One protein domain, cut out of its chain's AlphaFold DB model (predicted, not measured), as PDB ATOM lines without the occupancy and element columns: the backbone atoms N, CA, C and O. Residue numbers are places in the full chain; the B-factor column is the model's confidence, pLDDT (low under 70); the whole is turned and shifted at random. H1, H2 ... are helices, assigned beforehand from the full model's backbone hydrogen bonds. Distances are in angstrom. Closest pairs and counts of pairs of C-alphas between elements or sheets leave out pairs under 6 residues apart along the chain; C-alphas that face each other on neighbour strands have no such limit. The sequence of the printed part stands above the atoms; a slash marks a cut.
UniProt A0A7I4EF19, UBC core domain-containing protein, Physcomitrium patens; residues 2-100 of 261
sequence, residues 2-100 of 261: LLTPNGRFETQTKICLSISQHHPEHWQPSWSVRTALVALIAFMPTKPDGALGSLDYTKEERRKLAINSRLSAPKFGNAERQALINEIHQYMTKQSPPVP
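Overview. This is residues 2 to 100 of the 261 residues of the protein "UBC core domain-containing protein" of Physcomitrium patens (UniProt A0A7I4EF19). Three separate helices are set in a loose frame of loops: H2 and H3 come near each other at a corner at one end of the domain, and H1 lies away from both. The unnamed stretch of residues 2 to 32 starts near the middle and loops out to the opposite end, around Glu 25. The printed part has 99 residues with three named helices, H1, H2 and H3 in chain order, and no named strand. The class is all helix, with under half of the residues, 41 of 99, in named elements. The whole is only just compact, close to loose, with a radius of gyration of the C-alphas of 15.1 A and spans of 40 by 33 by 25 A.

Along the chain. Residues 2 to 32 hold no named element, and their C-alphas lie 5 to 25 A from the mean of all C-alphas. H1, residues 33 to 43, begins with C-alpha 33 at (145.423, 151.116, 128.974) and is 15.3 A long from first to last C-alpha. H2, residues 59 to 71, is 19.3 A long. H3, residues 79 to 95, the longest helix, is 24.5 A long and ends with C-alpha 95 at (150.895, 130.979, 127.578).

Arrangement. H1 is apart from H2 and from H3. H2 and H3 are close but not clearly touching, and their closest C-alphas, those of Arg 70 and Thr 93, are 6.6 A apart. They run opposite ways at a steep tilt of 67 degrees, only just short of about perpendicular. In H1 and H3 every O i to N i+4 pair is within hydrogen-bond range; in H2, 7 of 9 are.

Size, cuts and confidence. The two C-alphas farthest apart, those of Glu 25 and Leu 71, are 40.8 A apart. The printed part has no cut. The link from H1 to H2, 15 residues, is long; that from H2 to H3, 7 residues, is short. Mean pLDDT of the printed part is 88.0, and residues 18 to 29 are under 70.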
ATOM      1  N   LEU A   2     132.838 142.726 131.981       93.50
ATOM      2  CA  LEU A   2     133.629 141.499 131.875       93.50
ATOM      3  C   LEU A   2     132.776 140.413 131.209       93.50
ATOM      4  O   LEU A   2     131.561 140.401 131.378       93.50
ATOM      5  N   LEU A   3     133.390 139.534 130.416       95.62
ATOM      6  CA  LEU A   3     132.668 138.485 129.676       95.62
ATOM      7  C   LEU A   3     132.752 137.114 130.360       95.62
ATOM      8  O   LEU A   3     131.841 136.303 130.240       95.62
ATOM      9  N   THR A   4     133.838 136.867 131.092       95.88
ATOM     10  CA  THR A   4     134.114 135.593 131.760       95.88
ATOM     11  C   THR A   4     133.584 135.610 133.202       95.88
ATOM     12  O   THR A   4     133.948 136.518 133.961       95.88
ATOM     13  N   PRO A   5     132.766 134.622 133.618       96.12
ATOM     14  CA  PRO A   5     132.354 134.460 135.012       96.12
ATOM     15  C   PRO A   5     133.564 134.315 135.944       96.12
ATOM     16  O   PRO A   5     134.459 133.513 135.693       96.12
ATOM     17  N   ASN A   6     133.601 135.120 137.007       95.25
ATOM     18  CA  ASN A   6     134.775 135.270 137.882       95.25
ATOM     19  C   ASN A   6     134.430 135.403 139.385       95.25
ATOM     20  O   ASN A   6     135.332 135.390 140.225       95.25
ATOM     21  N   GLY A   7     133.143 135.551 139.723       94.56
ATOM     22  CA  GLY A   7     132.634 135.632 141.098       94.56
ATOM     23  C   GLY A   7     132.993 136.901 141.884       94.56
ATOM     24  O   GLY A   7     132.699 136.959 143.071       94.56
ATOM     25  N   ARG A   8     133.613 137.910 141.252       94.94
ATOM     26  CA  ARG A   8     133.818 139.257 141.826       94.94
ATOM     27  C   ARG A   8     133.005 140.337 141.120       94.94
ATOM     28  O   ARG A   8     132.606 141.309 141.751       94.94
ATOM     29  N   PHE A   9     132.769 140.172 139.824       94.38
ATOM     30  CA  PHE A   9     131.942 141.071 139.031       94.38
ATOM     31  C   PHE A   9     130.976 140.279 138.156       94.38
ATOM     32  O   PHE A   9     131.367 139.288 137.526       94.38
ATOM     33  N   GLU A  10     129.742 140.761 138.087       94.19
ATOM     34  CA  GLU A  10     128.709 140.287 137.178       94.19
ATOM     35  C   GLU A  10     129.158 140.448 135.715       94.19
ATOM     36  O   GLU A  10     129.782 141.443 135.322       94.19
ATOM     37  N   THR A  11     128.880 139.438 134.889       95.06
ATOM     38  CA  THR A  11     129.238 139.473 133.470       95.06
ATOM     39  C   THR A  11     128.311 140.405 132.699       95.06
ATOM     40  O   THR A  11     127.147 140.568 133.036       95.06
ATOM     41  N   GLN A  12     128.824 141.025 131.635       92.00
ATOM     42  CA  GLN A  12     128.102 141.954 130.747       92.00
ATOM     43  C   GLN A  12     127.623 143.271 131.409       92.00
ATOM     44  O   GLN A  12     127.357 144.240 130.698       92.00
ATOM     45  N   THR A  13     127.660 143.383 132.737       91.31
ATOM     46  CA  THR A  13     127.338 144.602 133.494       91.31
ATOM     47  C   THR A  13     128.453 145.660 133.428       91.31
ATOM     48  O   THR A  13     129.644 145.373 133.221       91.31
ATOM     49  N   LYS A  14     128.078 146.940 133.560       89.06
ATOM     50  CA  LYS A  14     129.032 148.048 133.728       89.06
ATOM     51  C   LYS A  14     129.574 148.020 135.159       89.06
ATOM     52  O   LYS A  14     128.797 148.111 136.097       89.06
ATOM     53  N   ILE A  15     130.895 147.957 135.304       86.12
ATOM     54  CA  ILE A  15     131.571 148.048 136.604       86.12
ATOM     55  C   ILE A  15     132.039 149.483 136.844       86.12
ATOM     56  O   ILE A  15     132.508 150.136 135.905       86.12
ATOM     57  N   CYS A  16     131.941 149.962 138.083       77.69
ATOM     58  CA  CYS A  16     132.601 151.191 138.513       77.69
ATOM     59  C   CYS A  16     133.900 150.854 139.255       77.69
ATOM     60  O   CYS A  16     133.938 149.983 140.120       77.69
ATOM     61  N   LEU A  17     134.965 151.572 138.917       73.44
ATOM     62  CA  LEU A  17     136.227 151.622 139.656       73.44
ATOM     63  C   LEU A  17     136.563 153.099 139.896       73.44
ATOM     64  O   LEU A  17     136.099 153.950 139.130       73.44
ATOM     65  N   SER A  18     137.429 153.410 140.862       64.62
ATOM     66  CA  SER A  18     137.968 154.773 141.053       64.62
ATOM     67  C   SER A  18     138.650 155.327 139.793       64.62
ATOM     68  O   SER A  18     138.708 156.535 139.594       64.62
ATOM     69  N   ILE A  19     139.098 154.437 138.899       65.50
ATOM     70  CA  ILE A  19     139.691 154.774 137.600       65.50
ATOM     71  C   ILE A  19     138.695 154.896 136.433       65.50
ATOM     72  O   ILE A  19     139.091 155.116 135.288       65.50
ATOM     73  N   SER A  20     137.406 154.685 136.695       66.38
ATOM     74  CA  SER A  20     136.335 154.750 135.697       66.38
ATOM     75  C   SER A  20     135.658 156.124 135.689       66.38
ATOM     76  O   SER A  20     135.821 156.921 136.605       66.38
ATOM     77  N   GLN A  21     134.839 156.381 134.669       57.03
ATOM     78  CA  GLN A  21     134.216 157.681 134.375       57.03
ATOM     79  C   GLN A  21     133.203 158.204 135.431       57.03
ATOM     80  O   GLN A  21     132.492 159.165 135.158       57.03
ATOM     81  N   HIS A  22     133.109 157.577 136.610       56.22
ATOM     82  CA  HIS A  22     132.232 157.992 137.715       56.22
ATOM     83  C   HIS A  22     132.873 159.024 138.661       56.22
ATOM     84  O   HIS A  22     132.149 159.661 139.416       56.22
ATOM     85  N   HIS A  23     134.195 159.221 138.587       59.44
ATOM     86  CA  HIS A  23     134.950 160.190 139.393       59.44
ATOM     87  C   HIS A  23     135.776 161.119 138.484       59.44
ATOM     88  O   HIS A  23     136.963 160.863 138.252       59.44
ATOM     89  N   PRO A  24     135.163 162.164 137.888       58.94
ATOM     90  CA  PRO A  24     135.844 163.061 136.950       58.94
ATOM     91  C   PRO A  24     137.029 163.819 137.573       58.94
ATOM     92  O   PRO A  24     137.921 164.243 136.846       58.94
ATOM     93  N   GLU A  25     137.063 163.963 138.896       61.03
ATOM     94  CA  GLU A  25     138.159 164.568 139.656       61.03
ATOM     95  C   GLU A  25     139.385 163.648 139.830       61.03
ATOM     96  O   GLU A  25     140.494 164.142 140.024       61.03
ATOM     97  N   HIS A  26     139.210 162.327 139.701       62.34
ATOM     98  CA  HIS A  26     140.285 161.331 139.826       62.34
ATOM     99  C   HIS A  26     140.753 160.756 138.478       62.34
ATOM    100  O   HIS A  26     141.836 160.175 138.393       62.34
ATOM    101  N   TRP A  27     139.968 160.918 137.408       66.56
ATOM    102  CA  TRP A  27     140.304 160.404 136.081       66.56
ATOM    103  C   TRP A  27     141.358 161.270 135.374       66.56
ATOM    104  O   TRP A  27     141.097 162.418 135.015       66.56
ATOM    105  N   GLN A  28     142.541 160.706 135.110       65.12
ATOM    106  CA  GLN A  28     143.605 161.393 134.372       65.12
ATOM    107  C   GLN A  28     143.748 160.847 132.938       65.12
ATOM    108  O   GLN A  28     143.958 159.644 132.766       65.12
ATOM    109  N   PRO A  29     143.746 161.699 131.891       69.62
ATOM    110  CA  PRO A  29     143.920 161.260 130.500       69.62
ATOM    111  C   PRO A  29     145.336 160.735 130.189       69.62
ATOM    112  O   PRO A  29     145.563 160.167 129.124       69.62
ATOM    113  N   SER A  30     146.290 160.909 131.110       76.75
ATOM    114  CA  SER A  30     147.637 160.325 131.063       76.75
ATOM    115  C   SER A  30     147.657 158.820 131.369       76.75
ATOM    116  O   SER A  30     148.662 158.154 131.108       76.75
ATOM    117  N   TRP A  31     146.581 158.257 131.928       78.06
ATOM    118  CA  TRP A  31     146.535 156.845 132.291       78.06
ATOM    119  C   TRP A  31     146.399 155.945 131.066       78.06
ATOM    120  O   TRP A  31     145.352 155.836 130.431       78.06
ATOM    121  N   SER A  32     147.493 155.248 130.762       87.62
ATOM    122  CA  SER A  32     147.532 154.253 129.697       87.62
ATOM    123  C   SER A  32     146.574 153.081 129.956       87.62
ATOM    124  O   SER A  32     146.294 152.719 131.103       87.62
ATOM    125  N   VAL A  33     146.171 152.387 128.885       87.94
ATOM    126  CA  VAL A  33     145.423 151.116 128.974       87.94
ATOM    127  C   VAL A  33     146.151 150.101 129.870       87.94
ATOM    128  O   VAL A  33     145.510 149.381 130.631       87.94
ATOM    129  N   ARG A  34     147.493 150.086 129.852       90.62
ATOM    130  CA  ARG A  34     148.311 149.240 130.735       90.62
ATOM    131  C   ARG A  34     148.077 149.568 132.212       90.62
ATOM    132  O   ARG A  34     147.897 148.648 133.001       90.62
ATOM    133  N   THR A  35     148.039 150.849 132.574       87.94
ATOM    134  CA  THR A  35     147.762 151.307 133.946       87.94
ATOM    135  C   THR A  35     146.369 150.865 134.398       87.94
ATOM    136  O   THR A  35     146.230 150.302 135.482       87.94
ATOM    137  N   ALA A  36     145.357 151.026 133.540       85.62
ATOM    138  CA  ALA A  36     143.988 150.602 133.835       85.62
ATOM    139  C   ALA A  36     143.862 149.077 134.037       85.62
ATOM    140  O   ALA A  36     143.171 148.631 134.952       85.62
ATOM    141  N   LEU A  37     144.562 148.274 133.226       90.56
ATOM    142  CA  LEU A  37     144.595 146.813 133.372       90.56
ATOM    143  C   LEU A  37     145.327 146.368 134.647       90.56
ATOM    144  O   LEU A  37     144.840 145.477 135.339       90.56
ATOM    145  N   VAL A  38     146.459 146.993 134.990       90.88
ATOM    146  CA  VAL A  38     147.197 146.697 136.234       90.88
ATOM    147  C   VAL A  38     146.351 147.032 137.464       90.88
ATOM    148  O   VAL A  38     146.257 146.211 138.374       90.88
ATOM    149  N   ALA A  39     145.678 148.185 137.469       88.75
ATOM    150  CA  ALA A  39     144.754 148.554 138.538       88.75
ATOM    151  C   ALA A  39     143.590 147.554 138.651       88.75
ATOM    152  O   ALA A  39     143.316 147.071 139.745       88.75
ATOM    153  N   LEU A  40     142.953 147.169 137.536       89.62
ATOM    154  CA  LEU A  40     141.896 146.149 137.534       89.62
ATOM    155  C   LEU A  40     142.374 144.823 138.153       89.62
ATOM    156  O   LEU A  40     141.665 144.257 138.979       89.62
ATOM    157  N   ILE A  41     143.577 144.350 137.803       91.94
ATOM    158  CA  ILE A  41     144.171 143.135 138.386       91.94
ATOM    159  C   ILE A  41     144.371 143.292 139.901       91.94
ATOM    160  O   ILE A  41     144.006 142.389 140.651       91.94
ATOM    161  N   ALA A  42     144.886 144.438 140.356       90.44
ATOM    162  CA  ALA A  42     145.069 144.736 141.778       90.44
ATOM    163  C   ALA A  42     143.739 144.840 142.553       90.44
ATOM    164  O   ALA A  42     143.699 144.501 143.734       90.44
ATOM    165  N   PHE A  43     142.645 145.239 141.896       87.75
ATOM    166  CA  PHE A  43     141.310 145.257 142.497       87.75
ATOM    167  C   PHE A  43     140.680 143.862 142.634       87.75
ATOM    168  O   PHE A  43     139.970 143.637 143.607       87.75
ATOM    169  N   MET A  44     140.932 142.906 141.730       92.19
ATOM    170  CA  MET A  44     140.296 141.568 141.754       92.19
ATOM    171  C   MET A  44     140.337 140.808 143.105       92.19
ATOM    172  O   MET A  44     139.333 140.155 143.419       92.19
ATOM    173  N   PRO A  45     141.427 140.822 143.904       91.25
ATOM    174  CA  PRO A  45     141.473 140.137 145.201       91.25
ATOM    175  C   PRO A  45     140.828 140.907 146.366       91.25
ATOM    176  O   PRO A  45     140.669 140.312 147.429       91.25
ATOM    177  N   THR A  46     140.459 142.187 146.214       89.56
ATOM    178  CA  THR A  46     139.829 142.953 147.309       89.56
ATOM    179  C   THR A  46     138.421 142.436 147.633       89.56
ATOM    180  O   THR A  46     137.842 141.637 146.883       89.56
ATOM    181  N   LYS A  47     137.838 142.941 148.725       88.81
ATOM    182  CA  LYS A  47     136.402 142.811 148.991       88.81
ATOM    183  C   LYS A  47     135.573 143.578 147.934       88.81
ATOM    184  O   LYS A  47     136.125 144.432 147.227       88.81
ATOM    185  N   PRO A  48     134.290 143.224 147.736       86.88
ATOM    186  CA  PRO A  48     133.424 143.866 146.743       86.88
ATOM    187  C   PRO A  48     132.942 145.266 147.140       86.88
ATOM    188  O   PRO A  48     132.707 146.076 146.244       86.88
ATOM    189  N   ASP A  49     132.823 145.542 148.443       83.31
ATOM    190  CA  ASP A  49     132.600 146.863 149.056       83.31
ATOM    191  C   ASP A  49     131.477 147.704 148.410       83.31
ATOM    192  O   ASP A  49     131.567 148.923 148.286       83.31
ATOM    193  N   GLY A  50     130.403 147.041 147.965       81.25
ATOM    194  CA  GLY A  50     129.228 147.690 147.370       81.25
ATOM    195  C   GLY A  50     129.437 148.272 145.966       81.25
ATOM    196  O   GLY A  50     128.568 148.994 145.477       81.25
ATOM    197  N   ALA A  51     130.550 147.971 145.287       83.62
ATOM    198  CA  ALA A  51     130.803 148.463 143.934       83.62
ATOM    199  C   ALA A  51     129.732 147.983 142.929       83.62
ATOM    200  O   ALA A  51     129.227 146.860 143.016       83.62
ATOM    201  N   LEU A  52     129.408 148.816 141.933       84.81
ATOM    202  CA  LEU A  52     128.394 148.514 140.919       84.81
ATOM    203  C   LEU A  52     128.732 147.224 140.155       84.81
ATOM    204  O   LEU A  52     129.805 147.108 139.557       84.81
ATOM    205  N   GLY A  53     127.790 146.277 140.158       86.56
ATOM    206  CA  GLY A  53     127.954 144.967 139.526       86.56
ATOM    207  C   GLY A  53     128.955 144.054 140.240       86.56
ATOM    208  O   GLY A  53     129.498 143.156 139.599       86.56
ATOM    209  N   SER A  54     129.257 144.293 141.520       91.69
ATOM    210  CA  SER A  54     130.094 143.399 142.324       91.69
ATOM    211  C   SER A  54     129.334 142.156 142.812       91.69
ATOM    212  O   SER A  54     128.113 142.158 142.941       91.69
ATOM    213  N   LEU A  55     130.084 141.082 143.053       93.38
ATOM    214  CA  LEU A  55     129.631 139.799 143.590       93.38
ATOM    215  C   LEU A  55     130.585 139.372 144.714       93.38
ATOM    216  O   LEU A  55     131.779 139.680 144.646       93.38
ATOM    217  N   ASP A  56     130.071 138.639 145.704       93.88
ATOM    218  CA  ASP A  56     130.842 138.142 146.853       93.88
ATOM    219  C   ASP A  56     130.823 136.608 146.923       93.88
ATOM    220  O   ASP A  56     130.204 136.001 147.793       93.88
ATOM    221  N   TYR A  57     131.426 135.954 145.926       94.75
ATOM    222  CA  TYR A  57     131.506 134.488 145.896       94.75
ATOM    223  C   TYR A  57     132.649 133.978 146.778       94.75
ATOM    224  O   TYR A  57     133.722 134.591 146.847       94.75
ATOM    225  N   THR A  58     132.463 132.790 147.358       94.69
ATOM    226  CA  THR A  58     133.494 132.118 148.161       94.69
ATOM    227  C   THR A  58     134.766 131.856 147.348       94.69
ATOM    228  O   THR A  58     134.762 131.784 146.111       94.69
ATOM    229  N   LYS A  59     135.898 131.683 148.036       92.31
ATOM    230  CA  LYS A  59     137.196 131.409 147.395       92.31
ATOM    231  C   LYS A  59     137.145 130.118 146.567       92.31
ATOM    232  O   LYS A  59     137.752 130.035 145.499       92.31
ATOM    233  N   GLU A  60     136.375 129.148 147.035       94.12
ATOM    234  CA  GLU A  60     136.150 127.828 146.460       94.12
ATOM    235  C   GLU A  60     135.349 127.935 145.153       94.12
ATOM    236  O   GLU A  60     135.748 127.370 144.132       94.12
ATOM    237  N   GLU A  61     134.268 128.719 145.139       95.56
ATOM    238  CA  GLU A  61     133.480 129.003 143.933       95.56
ATOM    239  C   GLU A  61     134.277 129.813 142.913       95.56
ATOM    240  O   GLU A  61     134.342 129.439 141.740       95.56
ATOM    241  N   ARG A  62     134.962 130.880 143.347       94.94
ATOM    242  CA  ARG A  62     135.832 131.689 142.474       94.94
ATOM    243  C   ARG A  62     136.935 130.842 141.840       94.94
ATOM    244  O   ARG A  62     137.285 131.058 140.678       94.94
ATOM    245  N   ARG A  63     137.431 129.822 142.547       92.56
ATOM    246  CA  ARG A  63     138.385 128.838 142.022       92.56
ATOM    247  C   ARG A  63     137.758 127.865 141.018       92.56
ATOM    248  O   ARG A  63     138.368 127.629 139.976       92.56
ATOM    249  N   LYS A  64     136.549 127.346 141.271       94.75
ATOM    250  CA  LYS A  64     135.789 126.549 140.283       94.75
ATOM    251  C   LYS A  64     135.569 127.351 138.993       94.75
ATOM    252  O   LYS A  64     135.837 126.847 137.905       94.75
ATOM    253  N   LEU A  65     135.184 128.626 139.107       95.50
ATOM    254  CA  LEU A  65     135.041 129.538 137.967       95.50
ATOM    255  C   LEU A  65     136.370 129.772 137.234       95.50
ATOM    256  O   LEU A  65     136.395 129.718 136.007       95.50
ATOM    257  N   ALA A  66     137.483 129.958 137.952       93.62
ATOM    258  CA  ALA A  66     138.808 130.100 137.343       93.62
ATOM    259  C   ALA A  66     139.223 128.858 136.529       93.62
ATOM    260  O   ALA A  66     139.733 129.004 135.418       93.62
ATOM    261  N   ILE A  67     138.956 127.644 137.025       93.31
ATOM    262  CA  ILE A  67     139.205 126.394 136.284       93.31
ATOM    263  C   ILE A  67     138.303 126.326 135.044       93.31
ATOM    264  O   ILE A  67     138.804 126.184 133.925       93.31
ATOM    265  N   ASN A  68     136.992 126.524 135.220       93.75
ATOM    266  CA  ASN A  68     136.008 126.484 134.136       93.75
ATOM    267  C   ASN A  68     136.298 127.521 133.040       93.75
ATOM    268  O   ASN A  68     136.098 127.242 131.859       93.75
ATOM    269  N   SER A  69     136.837 128.689 133.411       94.88
ATOM    270  CA  SER A  69     137.193 129.756 132.472       94.88
ATOM    271  C   SER A  69     138.220 129.343 131.417       94.88
ATOM    272  O   SER A  69     138.256 129.945 130.351       94.88
ATOM    273  N   ARG A  70     139.034 128.307 131.678       93.19
ATOM    274  CA  ARG A  70     140.036 127.794 130.728       93.19
ATOM    275  C   ARG A  70     139.432 126.848 129.687       93.19
ATOM    276  O   ARG A  70     139.979 126.734 128.592       93.19
ATOM    277  N   LEU A  71     138.309 126.197 130.005       93.00
ATOM    278  CA  LEU A  71     137.700 125.145 129.181       93.00
ATOM    279  C   LEU A  71     137.082 125.677 127.883       93.00
ATOM    280  O   LEU A  71     137.102 124.988 126.866       93.00
ATOM    281  N   SER A  72     136.526 126.891 127.899       93.50
ATOM    282  CA  SER A  72     135.902 127.491 126.717       93.50
ATOM    283  C   SER A  72     136.001 129.012 126.723       93.50
ATOM    284  O   SER A  72     135.943 129.645 127.776       93.50
ATOM    285  N   ALA A  73     136.139 129.594 125.532       96.00
ATOM    286  CA  ALA A  73     136.153 131.038 125.356       96.00
ATOM    287  C   ALA A  73     134.756 131.636 125.631       96.00
ATOM    288  O   ALA A  73     133.746 131.005 125.294       96.00
ATOM    289  N   PRO A  74     134.656 132.857 126.189       95.88
ATOM    290  CA  PRO A  74     133.368 133.514 126.381       95.88
ATOM    291  C   PRO A  74     132.679 133.787 125.035       95.88
ATOM    292  O   PRO A  74     133.327 134.078 124.027       95.88
ATOM    293  N   LYS A  75     131.344 133.718 125.016       95.56
ATOM    294  CA  LYS A  75     130.539 133.986 123.815       95.56
ATOM    295  C   LYS A  75     130.122 135.455 123.771       95.56
ATOM    296  O   LYS A  75     129.433 135.901 124.684       95.56
ATOM    297  N   PHE A  76     130.525 136.208 122.744       95.69
ATOM    298  CA  PHE A  76     130.167 137.626 122.625       95.69
ATOM    299  C   PHE A  76     130.263 138.196 121.195       95.69
ATOM    300  O   PHE A  76     131.331 138.228 120.584       95.69
ATOM    301  N   GLY A  77     129.159 138.780 120.714       95.62
ATOM    302  CA  GLY A  77     129.081 139.505 119.441       95.62
ATOM    303  C   GLY A  77     128.793 138.625 118.218       95.62
ATOM    304  O   GLY A  77     128.079 137.633 118.312       95.62
ATOM    305  N   ASN A  78     129.299 139.041 117.052       98.00
ATOM    306  CA  ASN A  78     129.101 138.352 115.772       98.00
ATOM    307  C   ASN A  78     130.135 137.224 115.550       98.00
ATOM    308  O   ASN A  78     131.084 137.076 116.317       98.00
ATOM    309  N   ALA A  79     129.966 136.442 114.478       98.12
ATOM    310  CA  ALA A  79     130.828 135.293 114.175       98.12
ATOM    311  C   ALA A  79     132.321 135.657 114.022       98.12
ATOM    312  O   ALA A  79     133.179 134.941 114.527       98.12
ATOM    313  N   GLU A  80     132.628 136.789 113.383       97.94
ATOM    314  CA  GLU A  80     133.997 137.299 113.217       97.94
ATOM    315  C   GLU A  80     134.641 137.653 114.568       97.94
ATOM    316  O   GLU A  80     135.734 137.185 114.888       97.94
ATOM    317  N   ARG A  81     133.927 138.405 115.421       97.56
ATOM    318  CA  ARG A  81     134.382 138.705 116.785       97.56
ATOM    319  C   ARG A  81     134.559 137.430 117.605       97.56
ATOM    320  O   ARG A  81     135.522 137.337 118.363       97.56
ATOM    321  N   GLN A  82     133.665 136.454 117.452       98.06
ATOM    322  CA  GLN A  82     133.775 135.182 118.156       98.06
ATOM    323  C   GLN A  82     135.009 134.387 117.714       98.06
ATOM    324  O   GLN A  82     135.674 133.800 118.564       98.06
ATOM    325  N   ALA A  83     135.352 134.394 116.422       98.12
ATOM    326  CA  ALA A  83     136.570 133.761 115.920       98.12
ATOM    327  C   ALA A  83     137.828 134.372 116.563       98.12
ATOM    328  O   ALA A  83     138.647 133.632 117.108       98.12
ATOM    329  N   LEU A  84     137.917 135.707 116.617       97.75
ATOM    330  CA  LEU A  84     139.013 136.414 117.290       97.75
ATOM    331  C   LEU A  84     139.068 136.119 118.801       97.75
ATOM    332  O   LEU A  84     140.144 135.897 119.352       97.75
ATOM    333  N   ILE A  85     137.919 136.079 119.487       97.69
ATOM    334  CA  ILE A  85     137.855 135.710 120.912       97.69
ATOM    335  C   ILE A  85     138.363 134.276 121.128       97.69
ATOM    336  O   ILE A  85     139.118 134.033 122.069       97.69
ATOM    337  N   ASN A  86     137.997 133.338 120.251       98.00
ATOM    338  CA  ASN A  86     138.455 131.952 120.324       98.00
ATOM    339  C   ASN A  86     139.974 131.837 120.089       98.00
ATOM    340  O   ASN A  86     140.643 131.092 120.806       98.00
ATOM    341  N   GLU A  87     140.526 132.583 119.128       97.94
ATOM    342  CA  GLU A  87     141.969 132.643 118.853       97.94
ATOM    343  C   GLU A  87     142.749 133.184 120.062       97.94
ATOM    344  O   GLU A  87     143.675 132.529 120.552       97.94
ATOM    345  N   ILE A  88     142.323 134.330 120.605       96.81
ATOM    346  CA  ILE A  88     142.927 134.936 121.801       96.81
ATOM    347  C   ILE A  88     142.837 133.976 122.992       96.81
ATOM    348  O   ILE A  88     143.817 133.808 123.715       96.81
ATOM    349  N   HIS A  89     141.701 133.298 123.188       96.94
ATOM    350  CA  HIS A  89     141.532 132.317 124.265       96.94
ATOM    351  C   HIS A  89     142.532 131.161 124.159       96.94
ATOM    352  O   HIS A  89     143.167 130.794 125.152       96.94
ATOM    353  N   GLN A  90     142.726 130.612 122.956       96.75
ATOM    354  CA  GLN A  90     143.717 129.562 122.714       96.75
ATOM    355  C   GLN A  90     145.148 130.056 122.945       96.75
ATOM    356  O   GLN A  90     145.942 129.338 123.555       96.75
ATOM    357  N   TYR A  91     145.483 131.268 122.493       96.81
ATOM    358  CA  TYR A  91     146.790 131.877 122.738       96.81
ATOM    359  C   TYR A  91     147.050 132.048 124.243       96.81
ATOM    360  O   TYR A  91     148.034 131.524 124.766       96.81
ATOM    361  N   MET A  92     146.132 132.690 124.968       94.19
ATOM    362  CA  MET A  92     146.266 132.929 126.408       94.19
ATOM    363  C   MET A  92     146.326 131.624 127.209       94.19
ATOM    364  O   MET A  92     147.117 131.521 128.146       94.19
ATOM    365  N   THR A  93     145.555 130.601 126.828       92.50
ATOM    366  CA  THR A  93     145.564 129.293 127.506       92.50
ATOM    367  C   THR A  93     146.889 128.547 127.320       92.50
ATOM    368  O   THR A  93     147.322 127.874 128.253       92.50
ATOM    369  N   LYS A  94     147.557 128.698 126.165       93.94
ATOM    370  CA  LYS A  94     148.901 128.136 125.906       93.94
ATOM    371  C   LYS A  94     150.006 128.843 126.696       93.94
ATOM    372  O   LYS A  94     150.953 128.187 127.110       93.94
ATOM    373  N   GLN A  95     149.884 130.156 126.897       93.19
ATOM    374  CA  GLN A  95     150.895 130.979 127.578       93.19
ATOM    375  C   GLN A  95     150.737 131.009 129.110       93.19
ATOM    376  O   GLN A  95     151.670 131.382 129.817       93.19
ATOM    377  N   SER A  96     149.557 130.665 129.633       89.12
ATOM    378  CA  SER A  96     149.266 130.735 131.070       89.12
ATOM    379  C   SER A  96     149.739 129.478 131.812       89.12
ATOM    380  O   SER A  96     149.462 128.371 131.342       89.12
ATOM    381  N   PRO A  97     150.364 129.607 133.000       85.94
ATOM    382  CA  PRO A  97     150.722 128.454 133.823       85.94
ATOM    383  C   PRO A  97     149.475 127.650 134.243       85.94
ATOM    384  O   PRO A  97     148.364 128.196 134.282       85.94
ATOM    385  N   PRO A  98     149.626 126.352 134.568       80.56
ATOM    386  CA  PRO A  98     148.532 125.563 135.122       80.56
ATOM    387  C   PRO A  98     148.050 126.166 136.448       80.56
ATOM    388  O   PRO A  98     148.836 126.689 137.237       80.56
ATOM    389  N   VAL A  99     146.740 126.084 136.697       76.06
ATOM    390  CA  VAL A  99     146.157 126.493 137.982       76.06
ATOM    391  C   VAL A  99     146.673 125.533 139.058       76.06
ATOM    392  O   VAL A  99     146.541 124.327 138.855       76.06
ATOM    393  N   PRO A 100     147.217 126.015 140.191       75.56
ATOM    394  CA  PRO A 100     147.649 125.139 141.270       75.56
ATOM    395  C   PRO A 100     146.511 124.239 141.748       75.56
ATOM    396  O   PRO A 100     145.458 124.710 142.205       75.56
TER     397      PRO A 100